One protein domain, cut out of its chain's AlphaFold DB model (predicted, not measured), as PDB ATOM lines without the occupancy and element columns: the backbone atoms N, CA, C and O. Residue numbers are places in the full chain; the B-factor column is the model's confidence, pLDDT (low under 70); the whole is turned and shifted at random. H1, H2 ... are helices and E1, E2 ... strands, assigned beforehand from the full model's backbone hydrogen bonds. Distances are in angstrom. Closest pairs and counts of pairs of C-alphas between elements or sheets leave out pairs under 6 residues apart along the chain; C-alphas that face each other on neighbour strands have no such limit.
ATOM      1  N   ASP A 184     -42.759 -20.302  21.984       40.19
ATOM      2  CA  ASP A 184     -43.564 -20.680  20.819       40.19
ATOM      3  C   ASP A 184     -44.064 -22.131  20.900       40.19
ATOM      4  O   ASP A 184     -45.057 -22.480  20.257       40.19
ATOM      5  N   THR A 185     -43.434 -22.992  21.700       42.97
ATOM      6  CA  THR A 185     -43.922 -24.346  22.004       42.97
ATOM      7  C   THR A 185     -45.206 -24.280  22.822       42.97
ATOM      8  O   THR A 185     -46.205 -24.894  22.440       42.97
ATOM      9  N   VAL A 186     -45.221 -23.461  23.879       40.09
ATOM     10  CA  VAL A 186     -46.418 -23.227  24.703       40.09
ATOM     11  C   VAL A 186     -47.544 -22.627  23.852       40.09
ATOM     12  O   VAL A 186     -48.660 -23.150  23.855       40.09
ATOM     13  N   ARG A 187     -47.239 -21.610  23.033       41.00
ATOM     14  CA  ARG A 187     -48.210 -20.950  22.132       41.00
ATOM     15  C   ARG A 187     -48.823 -21.884  21.081       41.00
ATOM     16  O   ARG A 187     -49.985 -21.708  20.716       41.00
ATOM     17  N   ARG A 188     -48.076 -22.881  20.591       42.59
ATOM     18  CA  ARG A 188     -48.590 -23.888  19.641       42.59
ATOM     19  C   ARG A 188     -49.531 -24.882  20.322       42.59
ATOM     20  O   ARG A 188     -50.642 -25.078  19.836       42.59
ATOM     21  N   VAL A 189     -49.145 -25.418  21.482       42.62
ATOM     22  CA  VAL A 189     -49.999 -26.306  22.297       42.62
ATOM     23  C   VAL A 189     -51.314 -25.610  22.690       42.62
ATOM     24  O   VAL A 189     -52.389 -26.197  22.560       42.62
ATOM     25  N   GLN A 190     -51.252 -24.328  23.069       44.06
ATOM     26  CA  GLN A 190     -52.424 -23.485  23.350       44.06
ATOM     27  C   GLN A 190     -53.412 -23.393  22.174       44.06
ATOM     28  O   GLN A 190     -54.624 -23.501  22.374       44.06
ATOM     29  N   ALA A 191     -52.918 -23.188  20.948       39.16
ATOM     30  CA  ALA A 191     -53.766 -22.985  19.772       39.16
ATOM     31  C   ALA A 191     -54.604 -24.226  19.412       39.16
ATOM     32  O   ALA A 191     -55.774 -24.090  19.033       39.16
ATOM     33  N   ASP A 192     -54.026 -25.422  19.570       40.84
ATOM     34  CA  ASP A 192     -54.704 -26.695  19.309       40.84
ATOM     35  C   ASP A 192     -55.721 -27.044  20.407       40.84
ATOM     36  O   ASP A 192     -56.853 -27.429  20.102       40.84
ATOM     37  N   ALA A 204     -53.662 -34.026  22.128       39.06
ATOM     38  CA  ALA A 204     -52.302 -34.082  22.648       39.06
ATOM     39  C   ALA A 204     -52.285 -33.266  23.954       39.06
ATOM     40  O   ALA A 204     -52.679 -32.103  23.950       39.06
ATOM     41  N   ALA A 205     -51.894 -33.877  25.076       39.75
ATOM     42  CA  ALA A 205     -51.527 -33.111  26.271       39.75
ATOM     43  C   ALA A 205     -50.159 -32.436  26.042       39.75
ATOM     44  O   ALA A 205     -49.473 -32.770  25.075       39.75
ATOM     45  N   ALA A 206     -49.772 -31.499  26.913       49.12
ATOM     46  CA  ALA A 206     -48.598 -30.635  26.747       49.12
ATOM     47  C   ALA A 206     -47.243 -31.376  26.860       49.12
ATOM     48  O   ALA A 206     -46.502 -31.209  27.822       49.12
ATOM     49  N   ILE A 207     -46.922 -32.187  25.853       52.47
ATOM     50  CA  ILE A 207     -45.595 -32.762  25.624       52.47
ATOM     51  C   ILE A 207     -44.737 -31.670  24.960       52.47
ATOM     52  O   ILE A 207     -45.164 -31.141  23.928       52.47
ATOM     53  N   PRO A 208     -43.567 -31.301  25.513       51.88
ATOM     54  CA  PRO A 208     -42.707 -30.288  24.908       51.88
ATOM     55  C   PRO A 208     -42.299 -30.647  23.469       51.88
ATOM     56  O   PRO A 208     -42.026 -31.801  23.134       51.88
ATOM     57  N   LEU A 209     -42.243 -29.640  22.595       56.47
ATOM     58  CA  LEU A 209     -41.794 -29.808  21.213       56.47
ATOM     59  C   LEU A 209     -40.335 -30.280  21.208       56.47
ATOM     60  O   LEU A 209     -39.444 -29.589  21.691       56.47
ATOM     61  N   GLY A 210     -40.104 -31.461  20.635       59.50
ATOM     62  CA  GLY A 210     -38.788 -32.097  20.601       59.50
ATOM     63  C   GLY A 210     -38.554 -33.146  21.689       59.50
ATOM     64  O   GLY A 210     -37.539 -33.833  21.609       59.50
ATOM     65  N   THR A 211     -39.472 -33.348  22.645       61.59
ATOM     66  CA  THR A 211     -39.413 -34.535  23.514       61.59
ATOM     67  C   THR A 211     -39.581 -35.797  22.653       61.59
ATOM     68  O   THR A 211     -40.594 -35.920  21.956       61.59
ATOM     69  N   PRO A 212     -38.613 -36.731  22.653       72.75
ATOM     70  CA  PRO A 212     -38.674 -37.936  21.833       72.75
ATOM     71  C   PRO A 212     -39.761 -38.900  22.324       72.75
ATOM     72  O   PRO A 212     -40.099 -38.925  23.507       72.75
ATOM     73  N   PHE A 213     -40.283 -39.734  21.422       79.25
ATOM     74  CA  PHE A 213     -41.274 -40.758  21.753       79.25
ATOM     75  C   PHE A 213     -40.647 -42.151  21.688       79.25
ATOM     76  O   PHE A 213     -40.229 -42.622  20.630       79.25
ATOM     77  N   CYS A 214     -40.627 -42.843  22.821       84.25
ATOM     78  CA  CYS A 214     -40.139 -44.210  22.929       84.25
ATOM     79  C   CYS A 214     -41.334 -45.168  22.851       84.25
ATOM     80  O   CYS A 214     -42.046 -45.338  23.842       84.25
ATOM     81  N   ILE A 215     -41.578 -45.785  21.689       87.44
ATOM     82  CA  ILE A 215     -42.683 -46.741  21.512       87.44
ATOM     83  C   ILE A 215     -42.187 -48.156  21.803       87.44
ATOM     84  O   ILE A 215     -41.320 -48.687  21.111       87.44
ATOM     85  N   HIS A 216     -42.765 -48.785  22.818       87.44
ATOM     86  CA  HIS A 216     -42.366 -50.094  23.316       87.44
ATOM     87  C   HIS A 216     -43.309 -51.195  22.823       87.44
ATOM     88  O   HIS A 216     -44.534 -51.084  22.924       87.44
ATOM     89  N   ASN A 217     -42.728 -52.277  22.302       88.12
ATOM     90  CA  ASN A 217     -43.452 -53.426  21.762       88.12
ATOM     91  C   ASN A 217     -43.455 -54.612  22.758       88.12
ATOM     92  O   ASN A 217     -42.465 -55.347  22.813       88.12
ATOM     93  N   PRO A 218     -44.546 -54.857  23.512       84.62
ATOM     94  CA  PRO A 218     -44.614 -55.948  24.493       84.62
ATOM     95  C   PRO A 218     -44.823 -57.339  23.870       84.62
ATOM     96  O   PRO A 218     -44.788 -58.340  24.582       84.62
ATOM     97  N   PHE A 219     -45.053 -57.430  22.554       84.44
ATOM     98  CA  PHE A 219     -45.310 -58.695  21.847       84.44
ATOM     99  C   PHE A 219     -44.034 -59.388  21.358       84.44
ATOM    100  O   PHE A 219     -44.094 -60.490  20.814       84.44
ATOM    101  N   THR A 220     -42.874 -58.750  21.522       76.81
ATOM    102  CA  THR A 220     -41.580 -59.288  21.098       76.81
ATOM    103  C   THR A 220     -40.662 -59.507  22.288       76.81
ATOM    104  O   THR A 220     -40.366 -58.566  23.010       76.81
ATOM    105  N   ALA A 221     -40.088 -60.709  22.411       58.12
ATOM    106  CA  ALA A 221     -39.024 -61.039  23.374       58.12
ATOM    107  C   ALA A 221     -37.657 -60.390  23.034       58.12
ATOM    108  O   ALA A 221     -36.590 -60.968  23.235       58.12
ATOM    109  N   ARG A 222     -37.684 -59.197  22.439       57.00
ATOM    110  CA  ARG A 222     -36.546 -58.316  22.172       57.00
ATOM    111  C   ARG A 222     -36.960 -56.930  22.629       57.00
ATOM    112  O   ARG A 222     -38.107 -56.551  22.416       57.00
ATOM    113  N   GLN A 223     -36.019 -56.148  23.147       57.75
ATOM    114  CA  GLN A 223     -36.244 -54.743  23.496       57.75
ATOM    115  C   GLN A 223     -36.361 -53.870  22.235       57.75
ATOM    116  O   GLN A 223     -35.521 -53.016  21.960       57.75
ATOM    117  N   GLN A 224     -37.406 -54.105  21.439       55.44
ATOM    118  CA  GLN A 224     -37.843 -53.212  20.374       55.44
ATOM    119  C   GLN A 224     -38.593 -52.038  21.007       55.44
ATOM    120  O   GLN A 224     -39.819 -51.948  20.954       55.44
ATOM    121  N   CYS A 225     -37.810 -51.147  21.613       58.84
ATOM    122  CA  CYS A 225     -38.164 -49.742  21.621       58.84
ATOM    123  C   CYS A 225     -37.929 -49.219  20.200       58.84
ATOM    124  O   CYS A 225     -36.795 -49.205  19.716       58.84
ATOM    125  N   GLU A 226     -38.997 -48.832  19.514       64.75
ATOM    126  CA  GLU A 226     -38.882 -47.953  18.362       64.75
ATOM    127  C   GLU A 226     -38.813 -46.527  18.908       64.75
ATOM    128  O   GLU A 226     -39.823 -45.951  19.317       64.75
ATOM    129  N   LEU A 227     -37.593 -45.985  18.972       57.31
ATOM    130  CA  LEU A 227     -37.380 -44.564  19.211       57.31
ATOM    131  C   LEU A 227     -37.907 -43.816  17.986       57.31
ATOM    132  O   LEU A 227     -37.234 -43.722  16.957       57.31
ATOM    133  N   VAL A 228     -39.129 -43.311  18.092       60.53
ATOM    134  CA  VAL A 228     -39.695 -42.419  17.092       60.53
ATOM    135  C   VAL A 228     -39.277 -41.010  17.491       60.53
ATOM    136  O   VAL A 228     -39.873 -40.388  18.373       60.53
ATOM    137  N   GLU A 229     -38.245 -40.493  16.823       54.41
ATOM    138  CA  GLU A 229     -37.836 -39.083  16.890       54.41
ATOM    139  C   GLU A 229     -38.896 -38.188  16.213       54.41
ATOM    140  O   GLU A 229     -38.675 -37.556  15.180       54.41
ATOM    141  N   TYR A 230     -40.105 -38.167  16.782       57.09
ATOM    142  CA  TYR A 230     -41.213 -37.347  16.315       57.09
ATOM    143  C   TYR A 230     -41.063 -35.924  16.849       57.09
ATOM    144  O   TYR A 230     -41.636 -35.558  17.876       57.09
ATOM    145  N   ALA A 231     -40.311 -35.101  16.118       51.06
ATOM    146  CA  ALA A 231     -40.394 -33.652  16.251       51.06
ATOM    147  C   ALA A 231     -41.843 -33.220  15.953       51.06
ATOM    148  O   ALA A 231     -42.264 -33.186  14.795       51.06
ATOM    149  N   ALA A 232     -42.620 -32.963  17.008       48.94
ATOM    150  CA  ALA A 232     -44.070 -32.824  16.931       48.94
ATOM    151  C   ALA A 232     -44.501 -31.602  16.103       48.94
ATOM    152  O   ALA A 232     -44.582 -30.480  16.601       48.94
ATOM    153  N   GLY A 233     -44.790 -31.824  14.820       49.72
ATOM    154  CA  GLY A 233     -45.325 -30.794  13.936       49.72
ATOM    155  C   GLY A 233     -46.766 -30.423  14.321       49.72
ATOM    156  O   GLY A 233     -47.563 -31.326  14.586       49.72
ATOM    157  N   PRO A 234     -47.149 -29.131  14.284       48.91
ATOM    158  CA  PRO A 234     -48.485 -28.674  14.695       48.91
ATOM    159  C   PRO A 234     -49.621 -29.203  13.799       48.91
ATOM    160  O   PRO A 234     -50.797 -29.085  14.120       48.91
ATOM    161  N   GLU A 235     -49.304 -29.798  12.646       48.81
ATOM    162  CA  GLU A 235     -50.320 -30.242  11.693       48.81
ATOM    163  C   GLU A 235     -50.871 -31.652  11.953       48.81
ATOM    164  O   GLU A 235     -51.909 -31.978  11.371       48.81
ATOM    165  N   ILE A 236     -50.286 -32.477  12.839       52.84
ATOM    166  CA  ILE A 236     -50.820 -33.820  13.160       52.84
ATOM    167  C   ILE A 236     -50.588 -34.199  14.635       52.84
ATOM    168  O   ILE A 236     -49.447 -34.276  15.089       52.84
ATOM    169  N   SER A 237     -51.671 -34.529  15.358       63.06
ATOM    170  CA  SER A 237     -51.587 -35.099  16.715       63.06
ATOM    171  C   SER A 237     -50.741 -36.385  16.707       63.06
ATOM    172  O   SER A 237     -51.029 -37.281  15.898       63.06
ATOM    173  N   PRO A 238     -49.761 -36.534  17.626       64.88
ATOM    174  CA  PRO A 238     -48.947 -37.743  17.731       64.88
ATOM    175  C   PRO A 238     -49.814 -39.003  17.833       64.88
ATOM    176  O   PRO A 238     -49.597 -39.971  17.112       64.88
ATOM    177  N   PHE A 239     -50.886 -38.964  18.634       67.44
ATOM    178  CA  PHE A 239     -51.778 -40.104  18.864       67.44
ATOM    179  C   PHE A 239     -52.583 -40.529  17.625       67.44
ATOM    180  O   PHE A 239     -52.996 -41.685  17.537       67.44
ATOM    181  N   VAL A 240     -52.773 -39.653  16.632       71.25
ATOM    182  CA  VAL A 240     -53.376 -40.038  15.341       71.25
ATOM    183  C   VAL A 240     -52.379 -40.838  14.498       71.25
ATOM    184  O   VAL A 240     -52.749 -41.868  13.930       71.25
ATOM    185  N   LEU A 241     -51.107 -40.425  14.472       75.06
ATOM    186  CA  LEU A 241     -50.032 -41.179  13.815       75.06
ATOM    187  C   LEU A 241     -49.756 -42.498  14.540       75.06
ATOM    188  O   LEU A 241     -49.671 -43.539  13.893       75.06
ATOM    189  N   PHE A 242     -49.708 -42.484  15.874       82.31
ATOM    190  CA  PHE A 242     -49.535 -43.683  16.690       82.31
ATOM    191  C   PHE A 242     -50.713 -44.651  16.536       82.31
ATOM    192  O   PHE A 242     -50.481 -45.846  16.434       82.31
ATOM    193  N   ARG A 243     -51.958 -44.187  16.366       80.31
ATOM    194  CA  ARG A 243     -53.082 -45.070  15.987       80.31
ATOM    195  C   ARG A 243     -52.944 -45.671  14.587       80.31
ATOM    196  O   ARG A 243     -53.341 -46.817  14.379       80.31
ATOM    197  N   GLY A 244     -52.358 -44.941  13.637       81.50
ATOM    198  CA  GLY A 244     -51.948 -45.497  12.343       81.50
ATOM    199  C   GLY A 244     -50.874 -46.580  12.499       81.50
ATOM    200  O   GLY A 244     -51.029 -47.687  11.978       81.50
ATOM    201  N   HIS A 245     -49.837 -46.291  13.288       81.12
ATOM    202  CA  HIS A 245     -48.748 -47.212  13.610       81.12
ATOM    203  C   HIS A 245     -49.276 -48.483  14.295       81.12
ATOM    204  O   HIS A 245     -49.055 -49.579  13.786       81.12
ATOM    205  N   ALA A 246     -50.059 -48.347  15.370       84.44
ATOM    206  CA  ALA A 246     -50.700 -49.432  16.112       84.44
ATOM    207  C   ALA A 246     -51.447 -50.391  15.178       84.44
ATOM    208  O   ALA A 246     -51.179 -51.591  15.169       84.44
ATOM    209  N   ARG A 247     -52.311 -49.849  14.307       84.38
ATOM    210  CA  ARG A 247     -53.057 -50.636  13.314       84.38
ATOM    211  C   ARG A 247     -52.135 -51.348  12.324       84.38
ATOM    212  O   ARG A 247     -52.360 -52.520  12.043       84.38
ATOM    213  N   SER A 248     -51.080 -50.685  11.840       85.12
ATOM    214  CA  SER A 248     -50.088 -51.308  10.944       85.12
ATOM    215  C   SER A 248     -49.266 -52.420  11.617       85.12
ATOM    216  O   SER A 248     -48.827 -53.353  10.948       85.12
ATOM    217  N   ARG A 249     -49.104 -52.353  12.947       83.62
ATOM    218  CA  ARG A 249     -48.439 -53.362  13.783       83.62
ATOM    219  C   ARG A 249     -49.371 -54.479  14.276       83.62
ATOM    220  O   ARG A 249     -48.887 -55.435  14.876       83.62
ATOM    221  N   GLY A 250     -50.683 -54.372  14.049       86.25
ATOM    222  CA  GLY A 250     -51.679 -55.305  14.588       86.25
ATOM    223  C   GLY A 250     -51.972 -55.126  16.084       86.25
ATOM    224  O   GLY A 250     -52.475 -56.045  16.720       86.25
ATOM    225  N   TRP A 251     -51.666 -53.965  16.664       89.69
ATOM    226  CA  TRP A 251     -52.007 -53.612  18.048       89.69
ATOM    227  C   TRP A 251     -53.435 -53.039  18.120       89.69
ATOM    228  O   TRP A 251     -53.985 -52.606  17.105       89.69
ATOM    229  N   ALA A 252     -54.054 -53.046  19.303       85.19
ATOM    230  CA  ALA A 252     -55.403 -52.492  19.488       85.19
ATOM    231  C   ALA A 252     -55.404 -50.952  19.499       85.19
ATOM    232  O   ALA A 252     -56.198 -50.314  18.808       85.19
ATOM    233  N   ASP A 253     -54.480 -50.372  20.262       86.50
ATOM    234  CA  ASP A 253     -54.182 -48.940  20.346       86.50
ATOM    235  C   ASP A 253     -52.733 -48.777  20.857       86.50
ATOM    236  O   ASP A 253     -52.021 -49.774  21.027       86.50
ATOM    237  N   ILE A 254     -52.292 -47.546  21.116       86.19
ATOM    238  CA  ILE A 254     -51.063 -47.245  21.868       86.19
ATOM    239  C   ILE A 254     -51.416 -46.327  23.042       86.19
ATOM    240  O   ILE A 254     -52.118 -45.332  22.860       86.19
ATOM    241  N   VAL A 255     -50.903 -46.640  24.235       84.56
ATOM    242  CA  VAL A 255     -51.134 -45.867  25.470       84.56
ATOM    243  C   VAL A 255     -49.830 -45.378  26.092       84.56
ATOM    244  O   VAL A 255     -48.753 -45.888  25.794       84.56
ATOM    245  N   LEU A 256     -49.937 -44.379  26.966       84.06
ATOM    246  CA  LEU A 256     -48.841 -43.860  27.783       84.06
ATOM    247  C   LEU A 256     -48.514 -44.830  28.930       84.06
ATOM    248  O   LEU A 256     -49.435 -45.301  29.599       84.06
ATOM    249  N   LEU A 257     -47.226 -45.079  29.187       80.88
ATOM    250  CA  LEU A 257     -46.790 -45.791  30.395       80.88
ATOM    251  C   LEU A 257     -46.975 -44.917  31.653       80.88
ATOM    252  O   LEU A 257     -46.763 -43.705  31.626       80.88
ATOM    253  N   GLN A 258     -47.437 -45.512  32.747       66.06
ATOM    254  CA  GLN A 258     -47.972 -44.812  33.914       66.06
ATOM    255  C   GLN A 258     -47.045 -45.014  35.112       66.06
ATOM    256  O   GLN A 258     -46.786 -46.143  35.515       66.06
ATOM    257  N   LEU A 259     -46.545 -43.891  35.641       66.62
ATOM    258  CA  LEU A 259     -45.112 -43.686  35.892       66.62
ATOM    259  C   LEU A 259     -44.305 -43.804  34.585       66.62
ATOM    260  O   LEU A 259     -44.222 -44.864  33.967       66.62
ATOM    261  N   GLN A 260     -43.719 -42.689  34.150       77.19
ATOM    262  CA  GLN A 260     -42.695 -42.699  33.105       77.19
ATOM    263  C   GLN A 260     -41.384 -43.227  33.723       77.19
ATOM    264  O   GLN A 260     -41.072 -42.858  34.856       77.19
ATOM    265  N   PRO A 261     -40.624 -44.102  33.038       68.06
ATOM    266  CA  PRO A 261     -39.421 -44.717  33.609       68.06
ATOM    267  C   PRO A 261     -38.228 -43.753  33.679       68.06
ATOM    268  O   PRO A 261     -37.324 -43.958  34.483       68.06
ATOM    269  N   ASP A 262     -38.238 -42.711  32.847       73.31
ATOM    270  CA  ASP A 262     -37.341 -41.564  32.886       73.31
ATOM    271  C   ASP A 262     -38.089 -40.312  32.388       73.31
ATOM    272  O   ASP A 262     -39.220 -40.401  31.906       73.31
ATOM    273  N   ALA A 263     -37.473 -39.137  32.543       64.19
ATOM    274  CA  ALA A 263     -38.027 -37.849  32.113       64.19
ATOM    275  C   ALA A 263     -37.474 -37.362  30.755       64.19
ATOM    276  O   ALA A 263     -37.758 -36.236  30.343       64.19
ATOM    277  N   ALA A 264     -36.656 -38.168  30.067       71.69
ATOM    278  CA  ALA A 264     -35.989 -37.779  28.824       71.69
ATOM    279  C   ALA A 264     -36.841 -38.052  27.574       71.69
ATOM    280  O   ALA A 264     -36.609 -37.432  26.535       71.69
ATOM    281  N   ALA A 265     -37.828 -38.949  27.659       77.56
ATOM    282  CA  ALA A 265     -38.735 -39.280  26.563       77.56
ATOM    283  C   ALA A 265     -40.184 -39.479  27.031       77.56
ATOM    284  O   ALA A 265     -40.459 -39.671  28.212       77.56
ATOM    285  N   VAL A 266     -41.124 -39.499  26.082       76.56
ATOM    286  CA  VAL A 266     -42.493 -39.978  26.309       76.56
ATOM    287  C   VAL A 266     -42.573 -41.459  25.954       76.56
ATOM    288  O   VAL A 266     -42.511 -41.850  24.785       76.56
ATOM    289  N   HIS A 267     -42.716 -42.295  26.976       84.75
ATOM    290  CA  HIS A 267     -42.779 -43.745  26.870       84.75
ATOM    291  C   HIS A 267     -44.213 -44.204  26.606       84.75
ATOM    292  O   HIS A 267     -45.107 -44.044  27.443       84.75
ATOM    293  N   LEU A 268     -44.407 -44.802  25.433       87.88
ATOM    294  CA  LEU A 268     -45.667 -45.358  24.955       87.88
ATOM    295  C   LEU A 268     -45.562 -46.882  24.823       87.88
ATOM    296  O   LEU A 268     -44.488 -47.395  24.523       87.88
ATOM    297  N   ILE A 269     -46.662 -47.617  24.977       90.06
ATOM    298  CA  ILE A 269     -46.691 -49.079  24.825       90.06
ATOM    299  C   ILE A 269     -47.875 -49.534  23.958       90.06
ATOM    300  O   ILE A 269     -48.968 -48.966  24.023       90.06
ATOM    301  N   GLY A 270     -47.648 -50.533  23.099       89.00
ATOM    302  CA  GLY A 270     -48.672 -51.086  22.205       89.00
ATOM    303  C   GLY A 270     -49.644 -52.032  22.915       89.00
ATOM    304  O   GLY A 270     -49.215 -53.010  23.523       89.00
ATOM    305  N   CYS A 271     -50.952 -51.784  22.808       89.12
ATOM    306  CA  CYS A 271     -51.982 -52.558  23.511       89.12
ATOM    307  C   CYS A 271     -52.335 -53.884  22.803       89.12
ATOM    308  O   CYS A 271     -52.435 -53.914  21.569       89.12
ATOM    309  N   PRO A 272     -52.591 -54.978  23.548       88.00
ATOM    310  CA  PRO A 272     -52.993 -56.266  22.987       88.00
ATOM    311  C   PRO A 272     -54.382 -56.192  22.349       88.00
ATOM    312  O   PRO A 272     -55.276 -55.521  22.854       88.00
ATOM    313  N   GLN A 273     -54.596 -56.956  21.274       85.44
ATOM    314  CA  GLN A 273     -55.948 -57.198  20.742       85.44
ATOM    315  C   GLN A 273     -56.769 -58.168  21.604       85.44
ATOM    316  O   GLN A 273     -57.992 -58.186  21.510       85.44
ATOM    317  N   ALA A 274     -56.115 -58.976  22.445       85.44
ATOM    318  CA  ALA A 274     -56.784 -59.860  23.392       85.44
ATOM    319  C   ALA A 274     -57.152 -59.076  24.670       85.44
ATOM    320  O   ALA A 274     -56.240 -58.704  25.409       85.44
ATOM    321  N   PRO A 275     -58.448 -58.863  24.983       78.69
ATOM    322  CA  PRO A 275     -58.872 -58.040  26.122       78.69
ATOM    323  C   PRO A 275     -58.577 -58.671  27.492       78.69
ATOM    324  O   PRO A 275     -58.703 -58.005  28.510       78.69
ATOM    325  N   GLY A 276     -58.177 -59.948  27.531       87.06
ATOM    326  CA  GLY A 276     -57.718 -60.621  28.748       87.06
ATOM    327  C   GLY A 276     -56.282 -60.283  29.164       87.06
ATOM    328  O   GLY A 276     -55.858 -60.750  30.215       87.06
ATOM    329  N   ASN A 277     -55.542 -59.491  28.374       90.19
ATOM    330  CA  ASN A 277     -54.164 -59.082  28.662       90.19
ATOM    331  C   ASN A 277     -54.029 -57.554  28.797       90.19
ATOM    332  O   ASN A 277     -54.717 -56.796  28.115       90.19
ATOM    333  N   ALA A 278     -53.074 -57.126  29.618       90.00
ATOM    334  CA  ALA A 278     -52.597 -55.757  29.747       90.00
ATOM    335  C   ALA A 278     -51.148 -55.652  29.245       90.00
ATOM    336  O   ALA A 278     -50.293 -56.467  29.602       90.00
ATOM    337  N   ALA A 279     -50.861 -54.635  28.433       92.19
ATOM    338  CA  ALA A 279     -49.501 -54.217  28.111       92.19
ATOM    339  C   ALA A 279     -48.939 -53.367  29.258       92.19
ATOM    340  O   ALA A 279     -49.446 -52.275  29.514       92.19
ATOM    341  N   VAL A 280     -47.887 -53.852  29.918       91.56
ATOM    342  CA  VAL A 280     -47.251 -53.197  31.071       91.56
ATOM    343  C   VAL A 280     -45.755 -52.992  30.833       91.56
ATOM    344  O   VAL A 280     -45.116 -53.730  30.075       91.56
ATOM    345  N   GLY A 281     -45.188 -51.978  31.476       91.06
ATOM    346  CA  GLY A 281     -43.754 -51.708  31.476       91.06
ATOM    347  C   GLY A 281     -43.113 -52.156  32.783       91.06
ATOM    348  O   GLY A 281     -43.538 -51.733  33.850       91.06
ATOM    349  N   ILE A 282     -42.075 -52.984  32.745       90.31
ATOM    350  CA  ILE A 282     -41.343 -53.375  33.953       90.31
ATOM    351  C   ILE A 282     -40.020 -52.612  34.000       90.31
ATOM    352  O   ILE A 282     -39.167 -52.791  33.133       90.31
ATOM    353  N   VAL A 283     -39.841 -51.752  35.003       88.31
ATOM    354  CA  VAL A 283     -38.577 -51.056  35.262       88.31
ATOM    355  C   VAL A 283     -37.681 -51.987  36.070       88.31
ATOM    356  O   VAL A 283     -37.941 -52.255  37.243       88.31
ATOM    357  N   LEU A 284     -36.628 -52.483  35.426       86.56
ATOM    358  CA  LEU A 284     -35.656 -53.413  35.989       86.56
ATOM    359  C   LEU A 284     -34.259 -52.797  35.877       86.56
ATOM    360  O   LEU A 284     -33.775 -52.590  34.770       86.56
ATOM    361  N   GLU A 285     -33.616 -52.492  37.005       85.00
ATOM    362  CA  GLU A 285     -32.261 -51.898  37.047       85.00
ATOM    363  C   GLU A 285     -32.125 -50.604  36.205       85.00
ATOM    364  O   GLU A 285     -31.110 -50.357  35.558       85.00
ATOM    365  N   GLY A 286     -33.183 -49.781  36.170       79.19
ATOM    366  CA  GLY A 286     -33.256 -48.560  35.347       79.19
ATOM    367  C   GLY A 286     -33.527 -48.802  33.854       79.19
ATOM    368  O   GLY A 286     -33.608 -47.853  33.079       79.19
ATOM    369  N   ARG A 287     -33.700 -50.059  33.431       83.44
ATOM    370  CA  ARG A 287     -34.024 -50.464  32.058       83.44
ATOM    371  C   ARG A 287     -35.499 -50.858  31.965       83.44
ATOM    372  O   ARG A 287     -35.954 -51.743  32.685       83.44
ATOM    373  N   LEU A 288     -36.242 -50.252  31.038       84.50
ATOM    374  CA  LEU A 288     -37.626 -50.643  30.769       84.50
ATOM    375  C   LEU A 288     -37.694 -51.955  29.961       84.50
ATOM    376  O   LEU A 288     -37.058 -52.103  28.912       84.50
ATOM    377  N   VAL A 289     -38.517 -52.890  30.430       88.56
ATOM    378  CA  VAL A 289     -38.837 -54.168  29.787       88.56
ATOM    379  C   VAL A 289     -40.352 -54.216  29.541       88.56
ATOM    380  O   VAL A 289     -41.109 -54.423  30.487       88.56
ATOM    381  N   PRO A 290     -40.837 -53.986  28.307       88.94
ATOM    382  CA  PRO A 290     -42.262 -54.086  28.000       88.94
ATOM    383  C   PRO A 290     -42.704 -55.550  27.915       88.94
ATOM    384  O   PRO A 290     -42.034 -56.370  27.284       88.94
ATOM    385  N   CYS A 291     -43.856 -55.879  28.493       89.75
ATOM    386  CA  CYS A 291     -44.439 -57.217  28.407       89.75
ATOM    387  C   CYS A 291     -45.972 -57.183  28.433       89.75
ATOM    388  O   CYS A 291     -46.582 -56.200  28.850       89.75
ATOM    389  N   CYS A 292     -46.600 -58.281  28.017       91.38
ATOM    390  CA  CYS A 292     -48.023 -58.511  28.242       91.38
ATOM    391  C   CYS A 292     -48.213 -59.449  29.436       91.38
ATOM    392  O   CYS A 292     -47.728 -60.581  29.408       91.38
ATOM    393  N   LEU A 293     -48.955 -58.995  30.444       90.69
ATOM    394  CA  LEU A 293     -49.471 -59.829  31.531       90.69
ATOM    395  C   LEU A 293     -50.980 -60.051  31.325       90.69
ATOM    396  O   LEU A 293     -51.609 -59.267  30.612       90.69
ATOM    397  N   PRO A 294     -51.600 -61.078  31.927       90.31
ATOM    398  CA  PRO A 294     -53.055 -61.126  32.059       90.31
ATOM    399  C   PRO A 294     -53.585 -59.886  32.802       90.31
ATOM    400  O   PRO A 294     -52.895 -59.345  33.664       90.31
ATOM    401  N   VAL A 295     -54.815 -59.450  32.512       87.75
ATOM    402  CA  VAL A 295     -55.461 -58.320  33.222       87.75
ATOM    403  C   VAL A 295     -55.633 -58.619  34.712       87.75
ATOM    404  O   VAL A 295     -55.543 -57.703  35.515       87.75
ATOM    405  N   CYS A 296     -55.824 -59.883  35.098       88.69
ATOM    406  CA  CYS A 296     -55.878 -60.316  36.494       88.69
ATOM    407  C   CYS A 296     -54.817 -61.397  36.735       88.69
ATOM    408  O   CYS A 296     -54.834 -62.429  36.061       88.69
ATOM    409  N   VAL A 297     -53.913 -61.181  37.694       89.19
ATOM    410  CA  VAL A 297     -52.830 -62.122  38.038       89.19
ATOM    411  C   VAL A 297     -52.789 -62.342  39.545       89.19
ATOM    412  O   VAL A 297     -52.913 -61.393  40.312       89.19
ATOM    413  N   ASP A 298     -52.580 -63.585  39.976       88.50
ATOM    414  CA  ASP A 298     -52.373 -63.913  41.388       88.50
ATOM    415  C   ASP A 298     -51.125 -63.190  41.944       88.50
ATOM    416  O   ASP A 298     -50.037 -63.238  41.354       88.50
ATOM    417  N   THR A 299     -51.266 -62.535  43.099       86.19
ATOM    418  CA  THR A 299     -50.191 -61.825  43.809       86.19
ATOM    419  C   THR A 299     -48.984 -62.734  44.093       86.19
ATOM    420  O   THR A 299     -47.844 -62.265  44.104       86.19
ATOM    421  N   ALA A 300     -49.191 -64.040  44.288       84.94
ATOM    422  CA  ALA A 300     -48.126 -65.028  44.439       84.94
ATOM    423  C   ALA A 300     -47.411 -65.341  43.114       84.94
ATOM    424  O   ALA A 300     -46.188 -65.488  43.112       84.94
ATOM    425  N   ALA A 301     -48.130 -65.384  41.985       84.69
ATOM    426  CA  ALA A 301     -47.531 -65.634  40.670       84.69
ATOM    427  C   ALA A 301     -46.585 -64.493  40.247       84.69
ATOM    428  O   ALA A 301     -45.513 -64.749  39.691       84.69
ATOM    429  N   LEU A 302     -46.919 -63.245  40.597       85.44
ATOM    430  CA  LEU A 302     -46.077 -62.066  40.341       85.44
ATOM    431  C   LEU A 302     -44.733 -62.086  41.083       85.44
ATOM    432  O   LEU A 302     -43.744 -61.582  40.557       85.44
ATOM    433  N   ARG A 303     -44.670 -62.731  42.255       81.50
ATOM    434  CA  ARG A 303     -43.433 -62.930  43.043       81.50
ATOM    435  C   ARG A 303     -42.528 -64.050  42.507       81.50
ATOM    436  O   ARG A 303     -41.522 -64.381  43.134       81.50
ATOM    437  N   SER A 304     -42.925 -64.662  41.393       78.56
ATOM    438  CA  SER A 304     -42.217 -65.742  40.697       78.56
ATOM    439  C   SER A 304     -42.059 -65.478  39.194       78.56
ATOM    440  O   SER A 304     -41.731 -66.390  38.433       78.56
ATOM    441  N   LEU A 305     -42.306 -64.241  38.737       82.44
ATOM    442  CA  LEU A 305     -42.191 -63.912  37.320       82.44
ATOM    443  C   LEU A 305     -40.716 -63.959  36.892       82.44
ATOM    444  O   LEU A 305     -39.870 -63.244  37.434       82.44
ATOM    445  N   GLN A 306     -40.415 -64.791  35.895       82.88
ATOM    446  CA  GLN A 306     -39.091 -64.827  35.282       82.88
ATOM    447  C   GLN A 306     -39.003 -63.846  34.112       82.88
ATOM    448  O   GLN A 306     -39.782 -63.927  33.162       82.88
ATOM    449  N   LEU A 307     -38.014 -62.956  34.165       81.31
ATOM    450  CA  LEU A 307     -37.659 -62.006  33.108       81.31
ATOM    451  C   LEU A 307     -36.204 -62.266  32.714       81.31
ATOM    452  O   LEU A 307     -35.357 -62.460  33.583       81.31
ATOM    453  N   ASP A 308     -35.904 -62.337  31.417       79.81
ATOM    454  CA  ASP A 308     -34.571 -62.687  30.893       79.81
ATOM    455  C   ASP A 308     -33.944 -63.957  31.542       79.81
ATOM    456  O   ASP A 308     -32.726 -64.101  31.630       79.81
ATOM    457  N   GLY A 309     -34.781 -64.897  32.011       82.38
ATOM    458  CA  GLY A 309     -34.366 -66.136  32.690       82.38
ATOM    459  C   GLY A 309     -33.987 -65.994  34.173       82.38
ATOM    460  O   GLY A 309     -33.533 -66.969  34.771       82.38
ATOM    461  N   SER A 310     -34.175 -64.817  34.773       83.56
ATOM    462  CA  SER A 310     -33.965 -64.552  36.205       83.56
ATOM    463  C   SER A 310     -35.295 -64.258  36.905       83.56
ATOM    464  O   SER A 310     -36.205 -63.694  36.303       83.56
ATOM    465  N   GLU A 311     -35.431 -64.658  38.169       84.94
ATOM    466  CA  GLU A 311     -36.650 -64.460  38.965       84.94
ATOM    467  C   GLU A 311     -36.602 -63.117  39.710       84.94
ATOM    468  O   GLU A 311     -35.661 -62.853  40.464       84.94
ATOM    469  N   TYR A 312     -37.626 -62.281  39.520       84.12
ATOM    470  CA  TYR A 312     -37.712 -60.951  40.128       84.12
ATOM    471  C   TYR A 312     -38.928 -60.820  41.042       84.12
ATOM    472  O   TYR A 312     -39.982 -61.404  40.797       84.12
ATOM    473  N   ASP A 313     -38.777 -60.013  42.091       83.94
ATOM    474  CA  ASP A 313     -39.874 -59.648  42.983       83.94
ATOM    475  C   ASP A 313     -40.519 -58.368  42.434       83.94
ATOM    476  O   ASP A 313     -40.011 -57.257  42.629       83.94
ATOM    477  N   LEU A 314     -41.600 -58.533  41.665       85.50
ATOM    478  CA  LEU A 314     -42.372 -57.404  41.156       85.50
ATOM    479  C   LEU A 314     -43.128 -56.730  42.296       85.50
ATOM    480  O   LEU A 314     -43.898 -57.372  43.012       85.50
ATOM    481  N   ARG A 315     -42.963 -55.412  42.406       78.69
ATOM    482  CA  ARG A 315     -43.749 -54.550  43.287       78.69
ATOM    483  C   ARG A 315     -44.786 -53.814  42.436       78.69
ATOM    484  O   ARG A 315     -44.407 -52.891  41.709       78.69
ATOM    485  N   PRO A 316     -46.072 -54.214  42.468       72.19
ATOM    486  CA  PRO A 316     -47.127 -53.435  41.837       72.19
ATOM    487  C   PRO A 316     -47.299 -52.112  42.601       72.19
ATOM    488  O   PRO A 316     -47.102 -52.106  43.819       72.19
ATOM    489  N   PRO A 317     -47.647 -51.006  41.920       58.62
ATOM    490  CA  PRO A 317     -47.620 -49.670  42.517       58.62
ATOM    491  C   PRO A 317     -48.545 -49.527  43.734       58.62
ATOM    492  O   PRO A 317     -48.141 -48.942  44.733       58.62
ATOM    493  N   GLU A 318     -49.745 -50.115  43.686       58.41
ATOM    494  CA  GLU A 318     -50.713 -50.119  44.789       58.41
ATOM    495  C   GLU A 318     -51.415 -51.489  44.876       58.41
ATOM    496  O   GLU A 318     -52.402 -51.739  44.188       58.41
ATOM    497  N   VAL A 319     -50.921 -52.400  45.724       55.66
ATOM    498  CA  VAL A 319     -51.679 -53.606  46.111       55.66
ATOM    499  C   VAL A 319     -52.390 -53.323  47.429       55.66
ATOM    500  O   VAL A 319     -51.727 -53.094  48.439       55.66
ATOM    501  N   GLN A 320     -53.725 -53.381  47.450       50.72
ATOM    502  CA  GLN A 320     -54.471 -53.361  48.711       50.72
ATOM    503  C   GLN A 320     -54.067 -54.568  49.575       50.72
ATOM    504  O   GLN A 320     -54.140 -55.715  49.121       50.72
ATOM    505  N   GLU A 321     -53.646 -54.320  50.819       51.62
ATOM    506  CA  GLU A 321     -53.167 -55.364  51.732       51.62
ATOM    507  C   GLU A 321     -54.266 -56.397  52.037       51.62
ATOM    508  O   GLU A 321     -55.168 -56.181  52.848       51.62
ATOM    509  N   GLY A 322     -54.169 -57.548  51.371       67.62
ATOM    510  CA  GLY A 322     -55.127 -58.647  51.473       67.62
ATOM    511  C   GLY A 322     -55.628 -59.178  50.130       67.62
ATOM    512  O   GLY A 322     -56.152 -60.290  50.109       67.62
ATOM    513  N   SER A 323     -55.442 -58.459  49.014       75.00
ATOM    514  CA  SER A 323     -55.838 -58.995  47.707       75.00
ATOM    515  C   SER A 323     -54.901 -60.116  47.241       75.00
ATOM    516  O   SER A 323     -53.687 -59.934  47.095       75.00
ATOM    517  N   SER A 324     -55.484 -61.280  46.952       85.25
ATOM    518  CA  SER A 324     -54.810 -62.394  46.276       85.25
ATOM    519  C   SER A 324     -54.646 -62.167  44.771       85.25
ATOM    520  O   SER A 324     -53.908 -62.914  44.138       85.25
ATOM    521  N   VAL A 325     -55.297 -61.150  44.196       85.19
ATOM    522  CA  VAL A 325     -55.249 -60.839  42.761       85.19
ATOM    523  C   VAL A 325     -54.884 -59.370  42.550       85.19
ATOM    524  O   VAL A 325     -55.492 -58.469  43.128       85.19
ATOM    525  N   VAL A 326     -53.910 -59.128  41.680       85.56
ATOM    526  CA  VAL A 326     -53.556 -57.802  41.167       85.56
ATOM    527  C   VAL A 326     -54.222 -57.624  39.808       85.56
ATOM    528  O   VAL A 326     -54.144 -58.517  38.959       85.56
ATOM    529  N   GLN A 327     -54.870 -56.475  39.600       85.00
ATOM    530  CA  GLN A 327     -55.464 -56.114  38.317       85.00
ATOM    531  C   GLN A 327     -54.572 -55.105  37.582       85.00
ATOM    532  O   GLN A 327     -54.342 -54.008  38.087       85.00
ATOM    533  N   PHE A 328     -54.099 -55.470  36.391       87.69
ATOM    534  CA  PHE A 328     -53.278 -54.624  35.523       87.69
ATOM    535  C   PHE A 328     -54.094 -53.957  34.424       87.69
ATOM    536  O   PHE A 328     -55.034 -54.534  33.869       87.69
ATOM    537  N   ARG A 329     -53.673 -52.753  34.051       85.88
ATOM    538  CA  ARG A 329     -54.232 -51.948  32.968       85.88
ATOM    539  C   ARG A 329     -53.181 -51.720  31.889       85.88
ATOM    540  O   ARG A 329     -51.975 -51.810  32.117       85.88
ATOM    541  N   ASN A 330     -53.649 -51.416  30.682       86.75
ATOM    542  CA  ASN A 330     -52.755 -51.037  29.596       86.75
ATOM    543  C   ASN A 330     -52.043 -49.728  29.955       86.75
ATOM    544  O   ASN A 330     -52.688 -48.695  30.137       86.75
ATOM    545  N   GLY A 331     -50.717 -49.784  30.020       85.25
ATOM    546  CA  GLY A 331     -49.868 -48.671  30.417       85.25
ATOM    547  C   GLY A 331     -49.308 -48.766  31.837       85.25
ATOM    548  O   GLY A 331     -48.453 -47.953  32.153       85.25
ATOM    549  N   ASP A 332     -49.699 -49.708  32.696       87.31
ATOM    550  CA  ASP A 332     -49.131 -49.751  34.057       87.31
ATOM    551  C   ASP A 332     -47.606 -49.960  34.026       87.31
ATOM    552  O   ASP A 332     -47.107 -50.801  33.269       87.31
ATOM    553  N   CYS A 333     -46.859 -49.215  34.850       88.38
ATOM    554  CA  CYS A 333     -45.424 -49.423  35.028       88.38
ATOM    555  C   CYS A 333     -45.116 -50.009  36.419       88.38
ATOM    556  O   CYS A 333     -45.601 -49.522  37.439       88.38
ATOM    557  N   LEU A 334     -44.319 -51.081  36.461       88.62
ATOM    558  CA  LEU A 334     -44.033 -51.887  37.652       88.62
ATOM    559  C   LEU A 334     -42.541 -51.822  37.996       88.62
ATOM    560  O   LEU A 334     -41.703 -51.912  37.100       88.62
ATOM    561  N   ALA A 335     -42.195 -51.745  39.281       86.44
ATOM    562  CA  ALA A 335     -40.804 -51.828  39.719       86.44
ATOM    563  C   ALA A 335     -40.403 -53.293  39.967       86.44
ATOM    564  O   ALA A 335     -41.008 -53.974  40.800       86.44
ATOM    565  N   ALA A 336     -39.368 -53.776  39.277       88.00
ATOM    566  CA  ALA A 336     -38.766 -55.082  39.532       88.00
ATOM    567  C   ALA A 336     -37.563 -54.944  40.469       88.00
ATOM    568  O   ALA A 336     -36.540 -54.362  40.102       88.00
ATOM    569  N   GLY A 337     -37.667 -55.513  41.670       85.00
ATOM    570  CA  GLY A 337     -36.509 -55.715  42.534       85.00
ATOM    571  C   GLY A 337     -35.823 -57.051  42.222       85.00
ATOM    572  O   GLY A 337     -36.528 -58.040  41.986       85.00
ATOM    573  N   PRO A 338     -34.478 -57.145  42.265       78.25
ATOM    574  CA  PRO A 338     -33.823 -58.448  42.347       78.25
ATOM    575  C   PRO A 338     -34.365 -59.169  43.583       78.25
ATOM    576  O   PRO A 338     -34.360 -58.602  44.682       78.25
ATOM    577  N   ARG A 339     -34.870 -60.399  43.413       79.00
ATOM    578  CA  ARG A 339     -35.421 -61.165  44.536       79.00
ATOM    579  C   ARG A 339     -34.323 -61.296  45.600       79.00
ATOM    580  O   ARG A 339     -33.257 -61.826  45.274       79.00
TER     581      ARG A 339
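Overview. This is residues 184 to 192 and 204 to 339 of the 1020 residues of the protein "Hypothetical protein" of Symbiodinium sp. CCMP2592 (UniProt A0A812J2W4). Two small twisted sheets are partly face to face with their strands crossed, and helix H2 covers the other face of the smaller sheet. The larger sheet, E6 E5 E11 E9 E8, has the short pair E7 and E10 and the little helix H3 at its far end, while H1 lies off at the opposite end of the length. The 145 printed residues have three named helices and eleven named strands, in the order H1 E1 E2 H2 E3 E4 E5 E6 E7 H3 E8 E9 E10 E11; the class is mixed, helices and strands. The whole is compact by its radius of gyration of the C-alphas, 16.4 A, yet elongated, spanning 49 by 28 by 27 A.

Arrangement. The larger sheet is mixed and strongly twisted, in the order E6, residues 287 to 294; E5, 277 to 284; E11, 333 to 338; E9, 310 to 315; and E8, 305 to 307. E5 and E6 are an antiparallel hairpin, with N 282 and O 289 2.8 A apart. E5 and E11 are parallel, with N 334 and O 281 at 2.8 A. E11 and E9 are antiparallel, with N 313 and O 337 at 3.0 A; E9 and E8 meet only at a point. The second sheet is mixed too: E2, residues 225 to 228; E1, 213 to 216; E4, 266 to 270; and E3, 254 to 256. E1 and E4 are parallel, with N 268 and O 214 at 2.9 A. E1 and E2 are a hairpin, with N 226 and O 215 at 2.8 A, and so are E3 and E4, with N 269 and O 255 at 2.8 A. The two sheets form a sandwich, two sheets face to face, their strands at 67 degrees; the closest C-alphas of E4 and E5 are those of Ile 269 and Ala 279, 6.7 A. H2, residues 238 to 249, is on the second sheet in two layers, a helix on one face of a sheet, at a height of 8.7 A, over E4 and along the strands at 25 degrees on the local plane. E2, H2 and E3 form a split strand-helix-strand unit, two strands of one sheet that are not neighbours, with a helix between them along the chain and here with E1 and E4 between them in the sheet, and its crossover is right-handed. E6 runs on into E7, residues 296 to 298, at 99 degrees. E7 and E10, residues 325 to 327, are antiparallel, with N 326 and O 297 at 2.8 A. H3, residues 299 to 302, is on the larger sheet; the C-alphas of Leu 302 and Leu 314 in E9, the closest of the two elements, are 6.0 A apart. H1, residues 184 to 192, is on neither of these two sheets and touches no helix. In H1 and H2 every O i to N i+4 pair is within hydrogen-bond range; H3 is too short for one.

Along the chain. H1 begins at C-alpha 184, (-43.564, -20.680, 20.819), and is 12.7 A long. H2 measures 16.1 A, E5 20.7 A, E6 21.8 A and E9 15.7 A. E11, 16.4 A, ends at C-alpha 338, (-33.823, -58.448, 42.347).

Size, cuts and confidence. The C-alphas farthest apart, those of Asp 184 and Ala 300, are 50.5 A apart. Residues 193 to 203 are cut out, with 8.5 A between C-alphas 192 and 204. Of the links printed whole, none is long. The mean pLDDT of the printed part is 74.6, and 46 residues are under 70, among them 184 to 192, 204 to 211 and 221 to 239.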